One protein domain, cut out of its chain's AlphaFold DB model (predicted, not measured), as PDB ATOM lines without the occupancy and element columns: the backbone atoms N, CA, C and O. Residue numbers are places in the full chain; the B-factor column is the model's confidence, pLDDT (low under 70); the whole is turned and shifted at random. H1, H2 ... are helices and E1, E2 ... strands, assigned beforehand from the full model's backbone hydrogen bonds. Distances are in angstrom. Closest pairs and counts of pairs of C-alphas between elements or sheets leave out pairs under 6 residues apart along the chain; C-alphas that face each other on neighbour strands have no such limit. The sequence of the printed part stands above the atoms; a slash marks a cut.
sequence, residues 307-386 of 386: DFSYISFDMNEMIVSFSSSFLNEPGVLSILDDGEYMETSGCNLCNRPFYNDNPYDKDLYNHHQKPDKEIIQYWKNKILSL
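AT A GLANCE: This is residues 307 to 386 of the 386 residues of a protein of Exilispira sp (UniProt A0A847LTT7). Two helices, H2 and H3, run back past each other as a helical hairpin, with a small two-strand hairpin, E1 and E2, beyond one end of the pair and a large lobe of loop, residues 339 to 372, beyond the other. The short helix H1 makes the corner between the strand hairpin and H2, and the loop lobe is the long link that leads from H2 back into H3. The printed part has 80 residues with two named strands and three named helices, in the order E1, E2, H1, H2, H3, and the sheet E1 - E2 is antiparallel. The class is mixed, helices and strands, although under half of the residues, 32 of the 80, are in named elements. The whole is only just loose, close to compact, with a radius of gyration of the C-alphas of 14.3 A and spans of 35 by 30 by 26 A.

HOW THE PARTS SIT: E1, residues 311 to 313, and E2, residues 319 to 322, form a hairpin of antiparallel neighbours, with 151 degrees between their directions. N 312 and O 321 are within hydrogen-bond range at 2.9 A, as are N 320 and O 312 at 3.0 A. H1, residues 324 to 327, and H2, residues 330 to 338, are close but not clearly touching; their closest C-alphas, those of Leu 327 and Leu 333, are 6.5 A apart. H3, residues 373 to 384, touches H2 with residues 376 to 380 alone, and the closest C-alphas are those of Leu 336 and Lys 380, 5.3 A apart. H2 and H3 form a helical hairpin, running opposite ways at a steep tilt of 39 degrees. H1 and H3 are close but not clearly touching, with the closest C-alphas, those of Leu 327 and Leu 384, 6.9 A apart. E1 is apart from H1, H2 and H3, and E2 is apart from H2. In H3 every O i to N i+4 pair is within hydrogen-bond range, in H2 4 of 5 are, and H1 is too short for such a pair.

IN THESE COORDINATES: E1 begins at C-alpha 311, (63.145, 67.872, 148.627), and is 6.5 A long; E2 is 8.1 A long. H1 measures 5.2 A. H2 begins at C-alpha 330, (65.859, 63.418, 132.327), and is 12.2 A long. H3, 16.2 A long, ends at C-alpha 384, (66.210, 56.690, 144.001).

THE WHOLE: The two C-alphas farthest apart, those of Asp 307 and Tyr 360, are 38.8 A apart. The printed part has no cut and ends at the chain's last residue, Leu 386. The link from H2 to H3, 34 residues, is long; the other three links are tight. The mean pLDDT of the printed part is 90.8, and no printed residue is under 70.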
ATOM      1  N   ASP A 307      63.546  77.026 145.861       77.44
ATOM      2  CA  ASP A 307      62.438  76.755 146.788       77.44
ATOM      3  C   ASP A 307      62.528  75.361 147.430       77.44
ATOM      4  O   ASP A 307      61.843  75.084 148.418       77.44
ATOM      5  N   PHE A 308      63.390  74.496 146.882       88.06
ATOM      6  CA  PHE A 308      63.598  73.105 147.287       88.06
ATOM      7  C   PHE A 308      62.295  72.311 147.438       88.06
ATOM      8  O   PHE A 308      62.246  71.342 148.192       88.06
ATOM      9  N   SER A 309      61.242  72.680 146.702       88.19
ATOM     10  CA  SER A 309      59.924  72.028 146.746       88.19
ATOM     11  C   SER A 309      59.958  70.547 146.349       88.19
ATOM     12  O   SER A 309      59.034  69.788 146.641       88.19
ATOM     13  N   TYR A 310      61.045  70.121 145.707       91.38
ATOM     14  CA  TYR A 310      61.338  68.751 145.307       91.38
ATOM     15  C   TYR A 310      62.097  67.927 146.366       91.38
ATOM     16  O   TYR A 310      62.370  66.750 146.128       91.38
ATOM     17  N   ILE A 311      62.422  68.513 147.522       96.06
ATOM     18  CA  ILE A 311      63.145  67.872 148.627       96.06
ATOM     19  C   ILE A 311      62.289  67.927 149.895       96.06
ATOM     20  O   ILE A 311      61.828  68.995 150.301       96.06
ATOM     21  N   SER A 312      62.124  66.788 150.565       97.12
ATOM     22  CA  SER A 312      61.552  66.751 151.914       97.12
ATOM     23  C   SER A 312      62.662  66.795 152.955       97.12
ATOM     24  O   SER A 312      63.680  66.111 152.820       97.12
ATOM     25  N   PHE A 313      62.427  67.555 154.021       97.31
ATOM     26  CA  PHE A 313      63.348  67.680 155.143       97.31
ATOM     27  C   PHE A 313      62.689  67.205 156.439       97.31
ATOM     28  O   PHE A 313      61.477  67.368 156.609       97.31
ATOM     29  N   ASP A 314      63.472  66.628 157.349       97.38
ATOM     30  CA  ASP A 314      63.003  66.326 158.702       97.38
ATOM     31  C   ASP A 314      62.939  67.579 159.595       97.38
ATOM     32  O   ASP A 314      63.207  68.706 159.177       97.38
ATOM     33  N   MET A 315      62.587  67.375 160.866       96.75
ATOM     34  CA  MET A 315      62.524  68.432 161.883       96.75
ATOM     35  C   MET A 315      63.877  69.089 162.209       96.75
ATOM     36  O   MET A 315      63.885  70.159 162.810       96.75
ATOM     37  N   ASN A 316      64.998  68.465 161.834       95.56
ATOM     38  CA  ASN A 316      66.348  69.020 161.968       95.56
ATOM     39  C   ASN A 316      66.859  69.590 160.635       95.56
ATOM     40  O   ASN A 316      68.050  69.862 160.496       95.56
ATOM     41  N   GLU A 317      65.966  69.738 159.652       97.31
ATOM     42  CA  GLU A 317      66.258  70.222 158.309       97.31
ATOM     43  C   GLU A 317      67.310  69.390 157.551       97.31
ATOM     44  O   GLU A 317      68.095  69.913 156.752       97.31
ATOM     45  N   MET A 318      67.311  68.078 157.787       97.94
ATOM     46  CA  MET A 318      68.104  67.097 157.044       97.94
ATOM     47  C   MET A 318      67.285  66.515 155.896       97.94
ATOM     48  O   MET A 318      66.077  66.317 156.039       97.94
ATOM     49  N   ILE A 319      67.922  66.216 154.764       98.25
ATOM     50  CA  ILE A 319      67.262  65.609 153.601       98.25
ATOM     51  C   ILE A 319      66.768  64.210 153.976       98.25
ATOM     52  O   ILE A 319      67.552  63.371 154.423       98.25
ATOM     53  N   VAL A 320      65.480  63.942 153.741       97.50
ATOM     54  CA  VAL A 320      64.876  62.623 154.004       97.50
ATOM     55  C   VAL A 320      64.209  61.971 152.805       97.50
ATOM     56  O   VAL A 320      64.024  60.763 152.849       97.50
ATOM     57  N   SER A 321      63.846  62.727 151.766       97.19
ATOM     58  CA  SER A 321      63.353  62.162 150.504       97.19
ATOM     59  C   SER A 321      63.398  63.169 149.364       97.19
ATOM     60  O   SER A 321      63.446  64.387 149.576       97.19
ATOM     61  N   PHE A 322      63.339  62.644 148.143       96.69
ATOM     62  CA  PHE A 322      63.194  63.423 146.919       96.69
ATOM     63  C   PHE A 322      61.848  63.124 146.256       96.69
ATOM     64  O   PHE A 322      61.379  61.985 146.252       96.69
ATOM     65  N   SER A 323      61.203  64.135 145.671       95.31
ATOM     66  CA  SER A 323      59.928  63.911 144.986       95.31
ATOM     67  C   SER A 323      60.116  63.015 143.757       95.31
ATOM     68  O   SER A 323      61.077  63.147 142.994       95.31
ATOM     69  N   SER A 324      59.170  62.101 143.520       92.06
ATOM     70  CA  SER A 324      59.256  61.183 142.377       92.06
ATOM     71  C   SER A 324      59.255  61.921 141.038       92.06
ATOM     72  O   SER A 324      59.851  61.441 140.081       92.06
ATOM     73  N   SER A 325      58.604  63.085 140.942       90.19
ATOM     74  CA  SER A 325      58.643  63.905 139.729       90.19
ATOM     75  C   SER A 325      60.051  64.420 139.445       90.19
ATOM     76  O   SER A 325      60.510  64.294 138.316       90.19
ATOM     77  N   PHE A 326      60.750  64.917 140.468       91.50
ATOM     78  CA  PHE A 326      62.116  65.426 140.352       91.50
ATOM     79  C   PHE A 326      63.108  64.324 139.977       91.50
ATOM     80  O   PHE A 326      63.877  64.480 139.033       91.50
ATOM     81  N   LEU A 327      63.043  63.169 140.647       90.31
ATOM     82  CA  LEU A 327      63.937  62.045 140.351       90.31
ATOM     83  C   LEU A 327      63.757  61.471 138.939       90.31
ATOM     84  O   LEU A 327      64.677  60.842 138.429       90.31
ATOM     85  N   ASN A 328      62.596  61.676 138.310       85.94
ATOM     86  CA  ASN A 328      62.312  61.215 136.950       85.94
ATOM     87  C   ASN A 328      62.606  62.268 135.869       85.94
ATOM     88  O   ASN A 328      62.407  61.994 134.682       85.94
ATOM     89  N   GLU A 329      63.082  63.463 136.231       83.75
ATOM     90  CA  GLU A 329      63.504  64.448 135.238       83.75
ATOM     91  C   GLU A 329      64.734  63.927 134.466       83.75
ATOM     92  O   GLU A 329      65.724  63.533 135.090       83.75
ATOM     93  N   PRO A 330      64.744  63.956 133.115       76.25
ATOM     94  CA  PRO A 330      65.859  63.418 132.327       76.25
ATOM     95  C   PRO A 330      67.230  64.002 132.703       76.25
ATOM     96  O   PRO A 330      68.227  63.284 132.738       76.25
ATOM     97  N   GLY A 331      67.277  65.299 133.027       81.88
ATOM     98  CA  GLY A 331      68.494  65.966 133.495       81.88
ATOM     99  C   GLY A 331      68.982  65.442 134.849       81.88
ATOM    100  O   GLY A 331      70.183  65.259 135.028       81.88
ATOM    101  N   VAL A 332      68.066  65.133 135.768       88.62
ATOM    102  CA  VAL A 332      68.378  64.615 137.110       88.62
ATOM    103  C   VAL A 332      68.865  63.168 137.039       88.62
ATOM    104  O   VAL A 332      69.889  62.837 137.635       88.62
ATOM    105  N   LEU A 333      68.199  62.321 136.248       87.44
ATOM    106  CA  LEU A 333      68.624  60.933 136.041       87.44
ATOM    107  C   LEU A 333      70.041  60.846 135.465       87.44
ATOM    108  O   LEU A 333      70.833  60.037 135.944       87.44
ATOM    109  N   SER A 334      70.388  61.721 134.511       89.94
ATOM    110  CA  SER A 334      71.742  61.743 133.940       89.94
ATOM    111  C   SER A 334      72.834  62.007 134.982       89.94
ATOM    112  O   SER A 334      73.870  61.354 134.939       89.94
ATOM    113  N   ILE A 335      72.586  62.873 135.976       93.00
ATOM    114  CA  ILE A 335      73.548  63.141 137.063       93.00
ATOM    115  C   ILE A 335      73.840  61.853 137.846       93.00
ATOM    116  O   ILE A 335      74.994  61.553 138.161       93.00
ATOM    117  N   LEU A 336      72.795  61.074 138.146       93.88
ATOM    118  CA  LEU A 336      72.921  59.808 138.867       93.88
ATOM    119  C   LEU A 336      73.603  58.725 138.025       93.88
ATOM    120  O   LEU A 336      74.399  57.959 138.564       93.88
ATOM    121  N   ASP A 337      73.296  58.663 136.728       93.19
ATOM    122  CA  ASP A 337      73.886  57.707 135.785       93.19
ATOM    123  C   ASP A 337      75.365  57.977 135.506       93.19
ATOM    124  O   ASP A 337      76.160  57.043 135.375       93.19
ATOM    125  N   ASP A 338      75.752  59.249 135.438       93.12
ATOM    126  CA  ASP A 338      77.128  59.634 135.161       93.12
ATOM    127  C   ASP A 338      78.022  59.540 136.398       93.12
ATOM    128  O   ASP A 338      79.216  59.260 136.255       93.12
ATOM    129  N   GLY A 339      77.454  59.735 137.594       93.88
ATOM    130  CA  GLY A 339      78.169  59.664 138.870       93.88
ATOM    131  C   GLY A 339      79.081  60.859 139.157       93.88
ATOM    132  O   GLY A 339      79.833  60.827 140.130       93.88
ATOM    133  N   GLU A 340      79.019  61.911 138.338       91.25
ATOM    134  CA  GLU A 340      79.925  63.068 138.412       91.25
ATOM    135  C   GLU A 340      79.794  63.846 139.734       91.25
ATOM    136  O   GLU A 340      80.769  64.411 140.218       91.25
ATOM    137  N   TYR A 341      78.616  63.813 140.370       95.19
ATOM    138  CA  TYR A 341      78.365  64.479 141.651       95.19
ATOM    139  C   TYR A 341      79.270  63.955 142.780       95.19
ATOM    140  O   TYR A 341      79.517  64.656 143.758       95.19
ATOM    141  N   MET A 342      79.783  62.725 142.651       96.12
ATOM    142  CA  MET A 342      80.712  62.122 143.611       96.12
ATOM    143  C   MET A 342      82.165  62.559 143.386       96.12
ATOM    144  O   MET A 342      83.027  62.286 144.230       96.12
ATOM    145  N   GLU A 343      82.470  63.184 142.248       93.25
ATOM    146  CA  GLU A 343      83.820  63.606 141.901       93.25
ATOM    147  C   GLU A 343      84.229  64.883 142.645       93.25
ATOM    148  O   GLU A 343      83.423  65.710 143.075       93.25
ATOM    149  N   THR A 344      85.539  65.060 142.797       89.38
ATOM    150  CA  THR A 344      86.100  66.306 143.308       89.38
ATOM    151  C   THR A 344      85.742  67.429 142.345       89.38
ATOM    152  O   THR A 344      86.113  67.388 141.177       89.38
ATOM    153  N   SER A 345      85.088  68.467 142.851       85.75
ATOM    154  CA  SER A 345      84.731  69.647 142.068       85.75
ATOM    155  C   SER A 345      85.065  70.933 142.826       85.75
ATOM    156  O   SER A 345      85.335  70.921 144.028       85.75
ATOM    157  N   GLY A 346      85.136  72.044 142.097       85.81
ATOM    158  CA  GLY A 346      85.589  73.332 142.608       85.81
ATOM    159  C   GLY A 346      85.959  74.241 141.447       85.81
ATOM    160  O   GLY A 346      85.139  74.511 140.579       85.81
ATOM    161  N   CYS A 347      87.218  74.665 141.389       83.00
ATOM    162  CA  CYS A 347      87.752  75.393 140.241       83.00
ATOM    163  C   CYS A 347      88.001  74.475 139.025       83.00
ATOM    164  O   CYS A 347      88.114  73.255 139.151       83.00
ATOM    165  N   ASN A 348      88.174  75.066 137.838       80.31
ATOM    166  CA  ASN A 348      88.468  74.311 136.615       80.31
ATOM    167  C   ASN A 348      89.686  73.374 136.788       80.31
ATOM    168  O   ASN A 348      90.718  73.791 137.333       80.31
ATOM    169  N   LEU A 349      89.558  72.136 136.294       80.25
ATOM    170  CA  LEU A 349      90.515  71.023 136.395       80.25
ATOM    171  C   LEU A 349      90.760  70.478 137.813       80.25
ATOM    172  O   LEU A 349      91.755  69.781 138.011       80.25
ATOM    173  N   CYS A 350      89.898  70.770 138.793       83.25
ATOM    174  CA  CYS A 350      90.087  70.285 140.159       83.25
ATOM    175  C   CYS A 350      90.015  68.747 140.256       83.25
ATOM    176  O   CYS A 350      89.007  68.140 139.932       83.25
ATOM    177  N   ASN A 351      91.076  68.116 140.758       83.94
ATOM    178  CA  ASN A 351      91.142  66.721 141.180       83.94
ATOM    179  C   ASN A 351      92.029  66.644 142.425       83.94
ATOM    180  O   ASN A 351      93.224  66.928 142.367       83.94
ATOM    181  N   ARG A 352      91.472  66.331 143.594       84.38
ATOM    182  CA  ARG A 352      92.215  66.400 144.861       84.38
ATOM    183  C   ARG A 352      92.221  65.032 145.547       84.38
ATOM    184  O   ARG A 352      91.406  64.790 146.432       84.38
ATOM    185  N   PRO A 353      93.127  64.121 145.143       85.12
ATOM    186  CA  PRO A 353      93.133  62.755 145.651       85.12
ATOM    187  C   PRO A 353      93.305  62.688 147.169       85.12
ATOM    188  O   PRO A 353      94.274  63.221 147.711       85.12
ATOM    189  N   PHE A 354      92.381  61.982 147.826       86.44
ATOM    190  CA  PHE A 354      92.456  61.588 149.239       86.44
ATOM    191  C   PHE A 354      92.597  62.752 150.229       86.44
ATOM    192  O   PHE A 354      93.210  62.610 151.285       86.44
ATOM    193  N   TYR A 355      92.043  63.925 149.906       86.19
ATOM    194  CA  TYR A 355      92.104  65.067 150.822       86.19
ATOM    195  C   TYR A 355      91.373  64.799 152.144       86.19
ATOM    196  O   TYR A 355      91.883  65.134 153.216       86.19
ATOM    197  N   ASN A 356      90.190  64.188 152.053       85.88
ATOM    198  CA  ASN A 356      89.333  63.837 153.189       85.88
ATOM    199  C   ASN A 356      89.430  62.345 153.554       85.88
ATOM    200  O   ASN A 356      89.057  61.961 154.664       85.88
ATOM    201  N   ASP A 357      89.961  61.525 152.647       88.81
ATOM    202  CA  ASP A 357      89.833  60.067 152.653       88.81
ATOM    203  C   ASP A 357      91.166  59.354 152.893       88.81
ATOM    204  O   ASP A 357      92.249  59.905 152.693       88.81
ATOM    205  N   ASN A 358      91.098  58.093 153.314       85.62
ATOM    206  CA  ASN A 358      92.235  57.184 153.263       85.62
ATOM    207  C   ASN A 358      92.287  56.506 151.876       85.62
ATOM    208  O   ASN A 358      91.250  56.067 151.387       85.62
ATOM    209  N   PRO A 359      93.470  56.329 151.251       84.00
ATOM    210  CA  PRO A 359      93.605  55.574 149.998       84.00
ATOM    211  C   PRO A 359      93.048  54.141 150.002       84.00
ATOM    212  O   PRO A 359      92.910  53.545 148.936       84.00
ATOM    213  N   TYR A 360      92.788  53.574 151.182       83.50
ATOM    214  CA  TYR A 360      92.214  52.241 151.370       83.50
ATOM    215  C   TYR A 360      90.718  52.250 151.717       83.50
ATOM    216  O   TYR A 360      90.145  51.174 151.903       83.50
ATOM    217  N   ASP A 361      90.093  53.424 151.833       84.94
ATOM    218  CA  ASP A 361      88.652  53.513 152.054       84.94
ATOM    219  C   ASP A 361      87.911  52.936 150.838       84.94
ATOM    220  O   ASP A 361      88.281  53.175 149.687       84.94
ATOM    221  N   LYS A 362      86.874  52.131 151.100       80.00
ATOM    222  CA  LYS A 362      86.075  51.478 150.045       80.00
ATOM    223  C   LYS A 362      85.209  52.466 149.265       80.00
ATOM    224  O   LYS A 362      84.918  52.222 148.102       80.00
ATOM    225  N   ASP A 363      84.789  53.538 149.928       85.38
ATOM    226  CA  ASP A 363      83.967  54.604 149.371       85.38
ATOM    227  C   ASP A 363      84.576  55.939 149.810       85.38
ATOM    228  O   ASP A 363      84.810  56.150 151.005       85.38
ATOM    229  N   LEU A 364      84.910  56.790 148.841       92.88
ATOM    230  CA  LEU A 364      85.625  58.051 149.060       92.88
ATOM    231  C   LEU A 364      84.619  59.194 149.079       92.88
ATOM    232  O   LEU A 364      83.794  59.261 148.181       92.88
ATOM    233  N   TYR A 365      84.706  60.163 149.987       94.69
ATOM    234  CA  TYR A 365      83.811  61.327 149.924       94.69
ATOM    235  C   TYR A 365      83.916  62.057 148.586       94.69
ATOM    236  O   TYR A 365      82.901  62.310 147.944       94.69
ATOM    237  N   ASN A 366      85.138  62.338 148.138       93.75
ATOM    238  CA  ASN A 366      85.384  63.006 146.867       93.75
ATOM    239  C   ASN A 366      86.277  62.123 145.990       93.75
ATOM    240  O   ASN A 366      87.474  61.951 146.245       93.75
ATOM    241  N   HIS A 367      85.706  61.569 144.925       92.88
ATOM    242  CA  HIS A 367      86.453  60.770 143.966       92.88
ATOM    243  C   HIS A 367      87.316  61.680 143.085       92.88
ATOM    244  O   HIS A 367      86.867  62.687 142.553       92.88
ATOM    245  N   HIS A 368      88.599  61.372 142.940       88.25
ATOM    246  CA  HIS A 368      89.524  62.182 142.134       88.25
ATOM    247  C   HIS A 368      89.563  61.769 140.653       88.25
ATOM    248  O   HIS A 368      90.289  62.367 139.859       88.25
ATOM    249  N   GLN A 369      88.819  60.717 140.319       87.44
ATOM    250  CA  GLN A 369      88.563  60.161 138.995       87.44
ATOM    251  C   GLN A 369      87.131  59.624 139.003       87.44
ATOM    252  O   GLN A 369      86.593  59.370 140.082       87.44
ATOM    253  N   LYS A 370      86.549  59.389 137.824       90.69
ATOM    254  CA  LYS A 370      85.208  58.811 137.708       90.69
ATOM    255  C   LYS A 370      85.067  57.538 138.562       90.69
ATOM    256  O   LYS A 370      85.910  56.647 138.423       90.69
ATOM    257  N   PRO A 371      84.051  57.442 139.443       92.25
ATOM    258  CA  PRO A 371      83.833  56.250 140.255       92.25
ATOM    259  C   PRO A 371      83.559  55.011 139.396       92.25
ATOM    260  O   PRO A 371      83.052  55.105 138.275       92.25
ATOM    261  N   ASP A 372      83.847  53.832 139.947       93.00
ATOM    262  CA  ASP A 372      83.528  52.569 139.287       93.00
ATOM    263  C   ASP A 372      82.013  52.417 139.093       93.00
ATOM    264  O   ASP A 372      81.211  52.846 139.928       93.00
ATOM    265  N   LYS A 373      81.606  51.743 138.010       95.12
ATOM    266  CA  LYS A 373      80.184  51.550 137.663       95.12
ATOM    267  C   LYS A 373      79.363  50.932 138.798       95.12
ATOM    268  O   LYS A 373      78.195  51.264 138.947       95.12
ATOM    269  N   GLU A 374      79.967  50.054 139.595       95.50
ATOM    270  CA  GLU A 374      79.316  49.430 140.752       95.50
ATOM    271  C   GLU A 374      78.971  50.457 141.842       95.50
ATOM    272  O   GLU A 374      77.869  50.420 142.388       95.50
ATOM    273  N   ILE A 375      79.871  51.412 142.110       95.38
ATOM    274  CA  ILE A 375      79.659  52.504 143.075       95.38
ATOM    275  C   ILE A 375      78.572  53.451 142.564       95.38
ATOM    276  O   ILE A 375      77.664  53.807 143.315       95.38
ATOM    277  N   ILE A 376      78.626  53.808 141.275       97.00
ATOM    278  CA  ILE A 376      77.605  54.643 140.624       97.00
ATOM    279  C   ILE A 376      76.230  53.982 140.746       97.00
ATOM    280  O   ILE A 376      75.285  54.604 141.227       97.00
ATOM    281  N   GLN A 377      76.119  52.700 140.385       97.06
ATOM    282  CA  GLN A 377      74.851  51.977 140.443       97.06
ATOM    283  C   GLN A 377      74.325  51.837 141.878       97.06
ATOM    284  O   GLN A 377      73.119  51.966 142.100       97.06
ATOM    285  N   TYR A 378      75.209  51.592 142.852       97.06
ATOM    286  CA  TYR A 378      74.843  51.526 144.266       97.06
ATOM    287  C   TYR A 378      74.213  52.840 144.738       97.06
ATOM    288  O   TYR A 378      73.094  52.834 145.258       97.06
ATOM    289  N   TRP A 379      74.896  53.967 144.520       97.12
ATOM    290  CA  TRP A 379      74.407  55.262 144.985       97.12
ATOM    291  C   TRP A 379      73.206  55.765 144.190       97.12
ATOM    292  O   TRP A 379      72.292  56.320 144.796       97.12
ATOM    293  N   LYS A 380      73.128  55.485 142.882       96.75
ATOM    294  CA  LYS A 380      71.913  55.717 142.088       96.75
ATOM    295  C   LYS A 380      70.711  55.026 142.730       96.75
ATOM    296  O   LYS A 380      69.713  55.679 143.013       96.75
ATOM    297  N   ASN A 381      70.811  53.728 143.019       96.75
ATOM    298  CA  ASN A 381      69.715  52.983 143.641       96.75
ATOM    299  C   ASN A 381      69.367  53.527 145.034       96.75
ATOM    300  O   ASN A 381      68.191  53.601 145.389       96.75
ATOM    301  N   LYS A 382      70.373  53.924 145.820       96.75
ATOM    302  CA  LYS A 382      70.170  54.452 147.175       96.75
ATOM    303  C   LYS A 382      69.537  55.846 147.192       96.75
ATOM    304  O   LYS A 382      68.755  56.124 148.088       96.75
ATOM    305  N   ILE A 383      69.834  56.700 146.213       96.25
ATOM    306  CA  ILE A 383      69.187  58.013 146.061       96.25
ATOM    307  C   ILE A 383      67.763  57.855 145.518       96.25
ATOM    308  O   ILE A 383      66.856  58.508 146.012       96.25
ATOM    309  N   LEU A 384      67.545  56.954 144.554       94.31
ATOM    310  CA  LEU A 384      66.210  56.690 144.001       94.31
ATOM    311  C   LEU A 384      65.242  56.028 144.998       94.31
ATOM    312  O   LEU A 384      64.043  55.991 144.737       94.31
ATOM    313  N   SER A 385      65.760  55.462 146.091       93.56
ATOM    314  CA  SER A 385      64.972  54.805 147.143       93.56
ATOM    315  C   SER A 385      64.863  55.610 148.440       93.56
ATOM    316  O   SER A 385      64.230  55.120 149.375       93.56
ATOM    317  N   LEU A 386      65.477  56.798 148.495       91.56
ATOM    318  CA  LEU A 386      65.307  57.757 149.585       91.56
ATOM    319  C   LEU A 386      63.957  58.469 149.437       91.56
ATOM    320  O   LEU A 386      63.165  58.426 150.401       91.56
TER     321      LEU A 386